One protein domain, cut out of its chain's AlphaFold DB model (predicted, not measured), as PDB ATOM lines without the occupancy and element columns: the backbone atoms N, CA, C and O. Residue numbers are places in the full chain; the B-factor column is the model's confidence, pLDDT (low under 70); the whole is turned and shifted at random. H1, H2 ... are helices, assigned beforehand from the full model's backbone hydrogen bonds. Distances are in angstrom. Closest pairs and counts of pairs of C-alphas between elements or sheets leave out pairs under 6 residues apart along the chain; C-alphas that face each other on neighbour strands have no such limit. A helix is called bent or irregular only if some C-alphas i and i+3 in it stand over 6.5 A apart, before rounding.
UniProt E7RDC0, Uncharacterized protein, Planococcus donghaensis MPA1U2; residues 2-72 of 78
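Overview. This is residues 2 to 72 of the 78 residues of an uncharacterized protein of Planococcus donghaensis MPA1U2 (UniProt E7RDC0). Two long helices, H1 and H4, lie side by side, running opposite ways; short H2 and H3 make a small head where H1 ends and H4 begins. The 71 printed residues hold four named helices, H1 to H4 in order: all helix. The whole is loose, radius of gyration of the C-alphas 14.5 A, spanning 46 by 19 by 16 A.

Along the chain. H1, residues 2 to 25, 33.2 A long, begins at C-alpha 2 (159.655, 159.933, 170.767). H2 is residues 28 to 33; H3, residues 35 to 41, is irregular, C-alphas 36 and 39 being 7.4 A apart. H4, residues 48 to 72, 36.0 A long, ends at C-alpha 72 (145.671, 164.261, 174.866).

Arrangement. H4, the hub, touches H1 at a shallow tilt of 25 degrees, closest C-alphas Thr 12 and Gly 70, 4.6 A. Residues 48 to 55 alone touch H3, about perpendicular at 88 degrees, closest C-alphas Arg 41 and Ala 48, 5.1 A. Residues 48 to 52 alone touch H2, closest C-alphas Phe 31 and Tyr 52, 6.8 A. O i to N i+4 pairs are within hydrogen-bond range throughout H1, H2 and H4; H3 has 1 of 3, and 3 of 4 O i to N i+3.

Size, cuts and confidence. The printed part has no cut; no printed residue is under 70.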
ATOM      1  N   ASN A   2     159.820 159.726 172.224       76.56
ATOM      2  CA  ASN A   2     159.655 159.933 170.767       76.56
ATOM      3  C   ASN A   2     158.617 158.998 170.122       76.56
ATOM      4  O   ASN A   2     157.820 159.441 169.305       76.56
ATOM      5  N   SER A   3     158.591 157.717 170.499       82.69
ATOM      6  CA  SER A   3     157.639 156.740 169.949       82.69
ATOM      7  C   SER A   3     156.188 157.050 170.325       82.69
ATOM      8  O   SER A   3     155.307 156.978 169.474       82.69
ATOM      9  N   GLU A   4     155.950 157.439 171.576       85.19
ATOM     10  CA  GLU A   4     154.623 157.792 172.094       85.19
ATOM     11  C   GLU A   4     154.077 159.032 171.389       85.19
ATOM     12  O   GLU A   4     152.968 158.991 170.862       85.19
ATOM     13  N   PHE A   5     154.889 160.085 171.267       88.12
ATOM     14  CA  PHE A   5     154.512 161.301 170.547       88.12
ATOM     15  C   PHE A   5     154.202 161.033 169.067       88.12
ATOM     16  O   PHE A   5     153.194 161.513 168.543       88.12
ATOM     17  N   ILE A   6     155.029 160.224 168.390       91.00
ATOM     18  CA  ILE A   6     154.795 159.827 166.994       91.00
ATOM     19  C   ILE A   6     153.490 159.032 166.878       91.00
ATOM     20  O   ILE A   6     152.675 159.314 165.999       91.00
ATOM     21  N   SER A   7     153.253 158.076 167.779       91.25
ATOM     22  CA  SER A   7     152.029 157.272 167.767       91.25
ATOM     23  C   SER A   7     150.777 158.121 168.012       91.25
ATOM     24  O   SER A   7     149.818 158.013 167.253       91.25
ATOM     25  N   ALA A   8     150.807 159.039 168.981       90.69
ATOM     26  CA  ALA A   8     149.699 159.939 169.282       90.69
ATOM     27  C   ALA A   8     149.414 160.907 168.118       90.69
ATOM     28  O   ALA A   8     148.255 161.148 167.770       90.69
ATOM     29  N   SER A   9     150.466 161.383 167.444       92.00
ATOM     30  CA  SER A   9     150.363 162.196 166.225       92.00
ATOM     31  C   SER A   9     149.685 161.436 165.087       92.00
ATOM     32  O   SER A   9     148.752 161.953 164.471       92.00
ATOM     33  N   LEU A  10     150.087 160.186 164.840       94.06
ATOM     34  CA  LEU A  10     149.465 159.340 163.818       94.06
ATOM     35  C   LEU A  10     147.993 159.050 164.131       94.06
ATOM     36  O   LEU A  10     147.153 159.146 163.238       94.06
ATOM     37  N   ILE A  11     147.674 158.753 165.394       93.50
ATOM     38  CA  ILE A  11     146.297 158.530 165.861       93.50
ATOM     39  C   ILE A  11     145.443 159.778 165.608       93.50
ATOM     40  O   ILE A  11     144.350 159.679 165.051       93.50
ATOM     41  N   THR A  12     145.960 160.962 165.940       93.06
ATOM     42  CA  THR A  12     145.252 162.234 165.738       93.06
ATOM     43  C   THR A  12     145.001 162.512 164.257       93.06
ATOM     44  O   THR A  12     143.873 162.822 163.871       93.06
ATOM     45  N   ILE A  13     146.020 162.349 163.406       94.81
ATOM     46  CA  ILE A  13     145.900 162.535 161.950       94.81
ATOM     47  C   ILE A  13     144.875 161.557 161.366       94.81
ATOM     48  O   ILE A  13     144.018 161.958 160.575       94.81
ATOM     49  N   PHE A  14     144.923 160.289 161.779       94.81
ATOM     50  CA  PHE A  14     143.961 159.276 161.351       94.81
ATOM     51  C   PHE A  14     142.530 159.617 161.787       94.81
ATOM     52  O   PHE A  14     141.588 159.458 161.003       94.81
ATOM     53  N   GLY A  15     142.360 160.136 163.005       93.12
ATOM     54  CA  GLY A  15     141.083 160.631 163.506       93.12
ATOM     55  C   GLY A  15     140.531 161.774 162.651       93.12
ATOM     56  O   GLY A  15     139.393 161.693 162.186       93.12
ATOM     57  N   ILE A  16     141.347 162.793 162.356       94.19
ATOM     58  CA  ILE A  16     140.961 163.928 161.496       94.19
ATOM     59  C   ILE A  16     140.573 163.439 160.096       94.19
ATOM     60  O   ILE A  16     139.535 163.833 159.559       94.19
ATOM     61  N   PHE A  17     141.371 162.548 159.508       94.56
ATOM     62  CA  PHE A  17     141.089 161.992 158.187       94.56
ATOM     63  C   PHE A  17     139.783 161.186 158.166       94.56
ATOM     64  O   PHE A  17     138.972 161.337 157.249       94.56
ATOM     65  N   SER A  18     139.542 160.373 159.196       92.06
ATOM     66  CA  SER A  18     138.310 159.589 159.339       92.06
ATOM     67  C   SER A  18     137.083 160.482 159.518       92.06
ATOM     68  O   SER A  18     136.042 160.222 158.912       92.06
ATOM     69  N   PHE A  19     137.217 161.576 160.273       93.69
ATOM     70  CA  PHE A  19     136.168 162.580 160.438       93.69
ATOM     71  C   PHE A  19     135.810 163.239 159.097       93.69
ATOM     72  O   PHE A  19     134.637 163.286 158.714       93.69
ATOM     73  N   LEU A  20     136.820 163.674 158.334       92.06
ATOM     74  CA  LEU A  20     136.630 164.246 156.998       92.06
ATOM     75  C   LEU A  20     135.985 163.243 156.034       92.06
ATOM     76  O   LEU A  20     135.057 163.602 155.307       92.06
ATOM     77  N   CYS A  21     136.409 161.978 156.060       87.75
ATOM     78  CA  CYS A  21     135.790 160.914 155.268       87.75
ATOM     79  C   CYS A  21     134.311 160.717 155.632       87.75
ATOM     80  O   CYS A  21     133.456 160.681 154.742       87.75
ATOM     81  N   GLY A  22     133.990 160.637 156.925       87.31
ATOM     82  CA  GLY A  22     132.615 160.490 157.408       87.31
ATOM     83  C   GLY A  22     131.715 161.667 157.026       87.31
ATOM     84  O   GLY A  22     130.537 161.482 156.707       87.31
ATOM     85  N   PHE A  23     132.269 162.880 156.995       86.81
ATOM     86  CA  PHE A  23     131.515 164.076 156.640       86.81
ATOM     87  C   PHE A  23     131.329 164.229 155.123       86.81
ATOM     88  O   PHE A  23     130.196 164.413 154.663       86.81
ATOM     89  N   VAL A  24     132.421 164.115 154.357       84.62
ATOM     90  CA  VAL A  24     132.496 164.477 152.929       84.62
ATOM     91  C   VAL A  24     132.257 163.287 151.998       84.62
ATOM     92  O   VAL A  24     131.537 163.418 151.010       84.62
ATOM     93  N   LEU A  25     132.845 162.118 152.276       81.00
ATOM     94  CA  LEU A  25     132.777 160.974 151.357       81.00
ATOM     95  C   LEU A  25     131.495 160.157 151.536       81.00
ATOM     96  O   LEU A  25     130.924 159.692 150.543       81.00
ATOM     97  N   ILE A  26     131.014 160.025 152.776       85.06
ATOM     98  CA  ILE A  26     129.771 159.312 153.099       85.06
ATOM     99  C   ILE A  26     128.580 160.245 152.870       85.06
ATOM    100  O   ILE A  26     127.994 160.843 153.780       85.06
ATOM    101  N   THR A  27     128.236 160.392 151.593       86.94
ATOM    102  CA  THR A  27     127.017 161.073 151.152       86.94
ATOM    103  C   THR A  27     125.874 160.076 151.025       86.94
ATOM    104  O   THR A  27     126.078 158.920 150.653       86.94
ATOM    105  N   LYS A  28     124.644 160.540 151.277       85.12
ATOM    106  CA  LYS A  28     123.428 159.725 151.133       85.12
ATOM    107  C   LYS A  28     123.346 159.058 149.756       85.12
ATOM    108  O   LYS A  28     122.991 157.890 149.672       85.12
ATOM    109  N   LYS A  29     123.706 159.782 148.689       86.38
ATOM    110  CA  LYS A  29     123.685 159.262 147.315       86.38
ATOM    111  C   LYS A  29     124.660 158.093 147.140       86.38
ATOM    112  O   LYS A  29     124.241 157.014 146.743       86.38
ATOM    113  N   ARG A  30     125.932 158.270 147.523       85.50
ATOM    114  CA  ARG A  30     126.943 157.203 147.426       85.50
ATOM    115  C   ARG A  30     126.589 155.991 148.280       85.50
ATOM    116  O   ARG A  30     126.684 154.874 147.797       85.50
ATOM    117  N   PHE A  31     126.115 156.201 149.504       87.44
ATOM    118  CA  PHE A  31     125.740 155.098 150.389       87.44
ATOM    119  C   PHE A  31     124.599 154.235 149.816       87.44
ATOM    120  O   PHE A  31     124.568 153.028 150.038       87.44
ATOM    121  N   MET A  32     123.675 154.841 149.065       86.31
ATOM    122  CA  MET A  32     122.513 154.158 148.481       86.31
ATOM    123  C   MET A  32     122.766 153.567 147.091       86.31
ATOM    124  O   MET A  32     122.135 152.578 146.730       86.31
ATOM    125  N   GLU A  33     123.649 154.154 146.294       87.75
ATOM    126  CA  GLU A  33     123.859 153.727 144.903       87.75
ATOM    127  C   GLU A  33     125.081 152.817 144.744       87.75
ATOM    128  O   GLU A  33     125.094 151.942 143.881       87.75
ATOM    129  N   ASP A  34     126.101 152.980 145.586       88.25
ATOM    130  CA  ASP A  34     127.378 152.302 145.402       88.25
ATOM    131  C   ASP A  34     127.394 150.912 146.072       88.25
ATOM    132  O   ASP A  34     126.929 150.711 147.204       88.25
ATOM    133  N   LYS A  35     127.929 149.925 145.343       85.12
ATOM    134  CA  LYS A  35     127.975 148.509 145.746       85.12
ATOM    135  C   LYS A  35     128.880 148.288 146.958       85.12
ATOM    136  O   LYS A  35     128.632 147.382 147.748       85.12
ATOM    137  N   ASN A  36     129.867 149.161 147.147       86.19
ATOM    138  CA  ASN A  36     130.799 149.102 148.274       86.19
ATOM    139  C   ASN A  36     130.109 149.271 149.641       86.19
ATOM    140  O   ASN A  36     130.642 148.838 150.658       86.19
ATOM    141  N   TRP A  37     128.912 149.866 149.674       84.88
ATOM    142  CA  TRP A  37     128.171 150.140 150.910       84.88
ATOM    143  C   TRP A  37     127.023 149.164 151.175       84.88
ATOM    144  O   TRP A  37     126.269 149.368 152.124       84.88
ATOM    145  N   VAL A  38     126.862 148.109 150.367       86.38
ATOM    146  CA  VAL A  38     125.770 147.129 150.538       86.38
ATOM    147  C   VAL A  38     125.840 146.468 151.916       86.38
ATOM    148  O   VAL A  38     124.846 146.462 152.635       86.38
ATOM    149  N   ALA A  39     127.037 146.055 152.347       86.19
ATOM    150  CA  ALA A  39     127.245 145.463 153.669       86.19
ATOM    151  C   ALA A  39     126.781 146.383 154.815       86.19
ATOM    152  O   ALA A  39     126.174 145.927 155.775       86.19
ATOM    153  N   PHE A  40     127.015 147.693 154.696       84.06
ATOM    154  CA  PHE A  40     126.602 148.677 155.700       84.06
ATOM    155  C   PHE A  40     125.118 149.051 155.603       84.06
ATOM    156  O   PHE A  40     124.514 149.432 156.605       84.06
ATOM    157  N   ARG A  41     124.514 148.940 154.416       86.06
ATOM    158  CA  ARG A  41     123.071 149.136 154.216       86.06
ATOM    159  C   ARG A  41     122.233 148.008 154.785       86.06
ATOM    160  O   ARG A  41     121.118 148.282 155.215       86.06
ATOM    161  N   GLU A  42     122.755 146.791 154.772       86.25
ATOM    162  CA  GLU A  42     122.048 145.576 155.192       86.25
ATOM    163  C   GLU A  42     122.511 145.073 156.569       86.25
ATOM    164  O   GLU A  42     122.042 144.044 157.044       86.25
ATOM    165  N   PHE A  43     123.400 145.815 157.239       84.38
ATOM    166  CA  PHE A  43     123.960 145.440 158.540       84.38
ATOM    167  C   PHE A  43     122.896 145.262 159.634       84.38
ATOM    168  O   PHE A  43     123.044 144.417 160.513       84.38
ATOM    169  N   THR A  44     121.817 146.050 159.592       85.81
ATOM    170  CA  THR A  44     120.683 145.917 160.518       85.81
ATOM    171  C   THR A  44     119.367 145.846 159.739       85.81
ATOM    172  O   THR A  44     119.298 146.408 158.642       85.81
ATOM    173  N   PRO A  45     118.296 145.245 160.301       87.44
ATOM    174  CA  PRO A  45     116.986 145.152 159.645       87.44
ATOM    175  C   PRO A  45     116.256 146.505 159.506       87.44
ATOM    176  O   PRO A  45     115.082 146.544 159.138       87.44
ATOM    177  N   LEU A  46     116.912 147.625 159.822       89.31
ATOM    178  CA  LEU A  46     116.360 148.962 159.656       89.31
ATOM    179  C   LEU A  46     116.350 149.399 158.180       89.31
ATOM    180  O   LEU A  46     117.129 148.903 157.364       89.31
ATOM    181  N   PRO A  47     115.523 150.399 157.822       88.75
ATOM    182  CA  PRO A  47     115.563 151.000 156.496       88.75
ATOM    183  C   PRO A  47     116.966 151.529 156.167       88.75
ATOM    184  O   PRO A  47     117.624 152.130 157.018       88.75
ATOM    185  N   ALA A  48     117.389 151.420 154.905       86.31
ATOM    186  CA  ALA A  48     118.719 151.852 154.458       86.31
ATOM    187  C   ALA A  48     119.053 153.313 154.831       86.31
ATOM    188  O   ALA A  48     120.215 153.660 155.041       86.31
ATOM    189  N   ILE A  49     118.036 154.180 154.951       88.81
ATOM    190  CA  ILE A  49     118.206 155.577 155.371       88.81
ATOM    191  C   ILE A  49     118.631 155.687 156.841       88.81
ATOM    192  O   ILE A  49     119.457 156.532 157.172       88.81
ATOM    193  N   ALA A  50     118.094 154.830 157.710       89.50
ATOM    194  CA  ALA A  50     118.452 154.783 159.120       89.50
ATOM    195  C   ALA A  50     119.854 154.190 159.290       89.50
ATOM    196  O   ALA A  50     120.660 154.756 160.024       89.50
ATOM    197  N   ASN A  51     120.186 153.140 158.526       90.62
ATOM    198  CA  ASN A  51     121.538 152.571 158.492       90.62
ATOM    199  C   ASN A  51     122.586 153.588 158.015       90.62
ATOM    200  O   ASN A  51     123.655 153.683 158.612       90.62
ATOM    201  N   TYR A  52     122.264 154.424 157.019       91.50
ATOM    202  CA  TYR A  52     123.120 155.544 156.607       91.50
ATOM    203  C   TYR A  52     123.433 156.491 157.773       91.50
ATOM    204  O   TYR A  52     124.597 156.805 158.018       91.50
ATOM    205  N   TRP A  53     122.402 156.945 158.493       90.56
ATOM    206  CA  TRP A  53     122.588 157.862 159.618       90.56
ATOM    207  C   TRP A  53     123.345 157.207 160.770       90.56
ATOM    208  O   TRP A  53     124.246 157.838 161.314       90.56
ATOM    209  N   LEU A  54     123.047 155.947 161.094       91.50
ATOM    210  CA  LEU A  54     123.759 155.184 162.120       91.50
ATOM    211  C   LEU A  54     125.251 155.077 161.811       91.50
ATOM    212  O   LEU A  54     126.072 155.453 162.644       91.50
ATOM    213  N   VAL A  55     125.608 154.632 160.605       90.50
ATOM    214  CA  VAL A  55     127.010 154.489 160.186       90.50
ATOM    215  C   VAL A  55     127.710 155.846 160.173       90.50
ATOM    216  O   VAL A  55     128.832 155.972 160.664       90.50
ATOM    217  N   LYS A  56     127.042 156.887 159.665       90.38
ATOM    218  CA  LYS A  56     127.608 158.236 159.614       90.38
ATOM    219  C   LYS A  56     127.869 158.801 161.010       90.38
ATOM    220  O   LYS A  56     128.961 159.304 161.262       90.38
ATOM    221  N   ILE A  57     126.900 158.694 161.917       92.19
ATOM    222  CA  ILE A  57     127.038 159.144 163.307       92.19
ATOM    223  C   ILE A  57     128.128 158.339 164.014       92.19
ATOM    224  O   ILE A  57     128.977 158.925 164.675       92.19
ATOM    225  N   PHE A  58     128.158 157.020 163.828       92.38
ATOM    226  CA  PHE A  58     129.166 156.152 164.426       92.38
ATOM    227  C   PHE A  58     130.589 156.537 163.998       92.38
ATOM    228  O   PHE A  58     131.470 156.688 164.846       92.38
ATOM    229  N   ILE A  59     130.814 156.768 162.703       92.06
ATOM    230  CA  ILE A  59     132.118 157.203 162.180       92.06
ATOM    231  C   ILE A  59     132.489 158.588 162.716       92.06
ATOM    232  O   ILE A  59     133.626 158.794 163.132       92.06
ATOM    233  N   ILE A  60     131.546 159.534 162.759       93.38
ATOM    234  CA  ILE A  60     131.797 160.885 163.281       93.38
ATOM    235  C   ILE A  60     132.148 160.846 164.776       93.38
ATOM    236  O   ILE A  60     133.137 161.442 165.188       93.38
ATOM    237  N   ILE A  61     131.383 160.121 165.592       95.19
ATOM    238  CA  ILE A  61     131.628 160.032 167.039       95.19
ATOM    239  C   ILE A  61     132.954 159.322 167.319       95.19
ATOM    240  O   ILE A  61     133.768 159.827 168.088       95.19
ATOM    241  N   SER A  62     133.201 158.177 166.677       94.44
ATOM    242  CA  SER A  62     134.457 157.439 166.859       94.44
ATOM    243  C   SER A  62     135.672 158.271 166.452       94.44
ATOM    244  O   SER A  62     136.655 158.307 167.187       94.44
ATOM    245  N   SER A  63     135.599 159.002 165.337       94.56
ATOM    246  CA  SER A  63     136.692 159.884 164.917       94.56
ATOM    247  C   SER A  63     136.919 161.047 165.884       94.56
ATOM    248  O   SER A  63     138.072 161.329 166.193       94.56
ATOM    249  N   ILE A  64     135.872 161.658 166.450       94.62
ATOM    250  CA  ILE A  64     136.019 162.676 167.508       94.62
ATOM    251  C   ILE A  64     136.739 162.100 168.735       94.62
ATOM    252  O   ILE A  64     137.666 162.727 169.247       94.62
ATOM    253  N   ILE A  65     136.359 160.899 169.182       94.88
ATOM    254  CA  ILE A  65     137.004 160.230 170.325       94.88
ATOM    255  C   ILE A  65     138.487 159.979 170.031       94.88
ATOM    256  O   ILE A  65     139.341 160.278 170.862       94.88
ATOM    257  N   VAL A  66     138.807 159.477 168.835       94.94
ATOM    258  CA  VAL A  66     140.190 159.215 168.410       94.94
ATOM    259  C   VAL A  66     141.018 160.501 168.366       94.94
ATOM    260  O   VAL A  66     142.154 160.506 168.838       94.94
ATOM    261  N   ILE A  67     140.454 161.599 167.851       94.38
ATOM    262  CA  ILE A  67     141.110 162.915 167.841       94.38
ATOM    263  C   ILE A  67     141.383 163.387 169.268       94.38
ATOM    264  O   ILE A  67     142.482 163.858 169.546       94.38
ATOM    265  N   TYR A  68     140.411 163.247 170.172       93.81
ATOM    266  CA  TYR A  68     140.563 163.673 171.562       93.81
ATOM    267  C   TYR A  68     141.656 162.875 172.285       93.81
ATOM    268  O   TYR A  68     142.564 163.462 172.869       93.81
ATOM    269  N   VAL A  69     141.636 161.543 172.177       92.56
ATOM    270  CA  VAL A  69     142.653 160.670 172.791       92.56
ATOM    271  C   VAL A  69     144.041 160.933 172.204       92.56
ATOM    272  O   VAL A  69     145.019 161.044 172.945       92.56
ATOM    273  N   GLY A  70     144.137 161.066 170.880       91.25
ATOM    274  CA  GLY A  70     145.393 161.391 170.212       91.25
ATOM    275  C   GLY A  70     145.930 162.759 170.638       91.25
ATOM    276  O   GLY A  70     147.103 162.874 170.988       91.25
ATOM    277  N   GLY A  71     145.073 163.780 170.692       91.38
ATOM    278  CA  GLY A  71     145.468 165.121 171.112       91.38
ATOM    279  C   GLY A  71     145.840 165.205 172.594       91.38
ATOM    280  O   GLY A  71     146.766 165.944 172.920       91.38
ATOM    281  N   TYR A  72     145.224 164.410 173.474       91.56
ATOM    282  CA  TYR A  72     145.671 164.261 174.866       91.56
ATOM    283  C   TYR A  72     147.090 163.672 174.930       91.56
ATOM    284  O   TYR A  72     147.958 164.210 175.612       91.56
TER     285      TYR A  72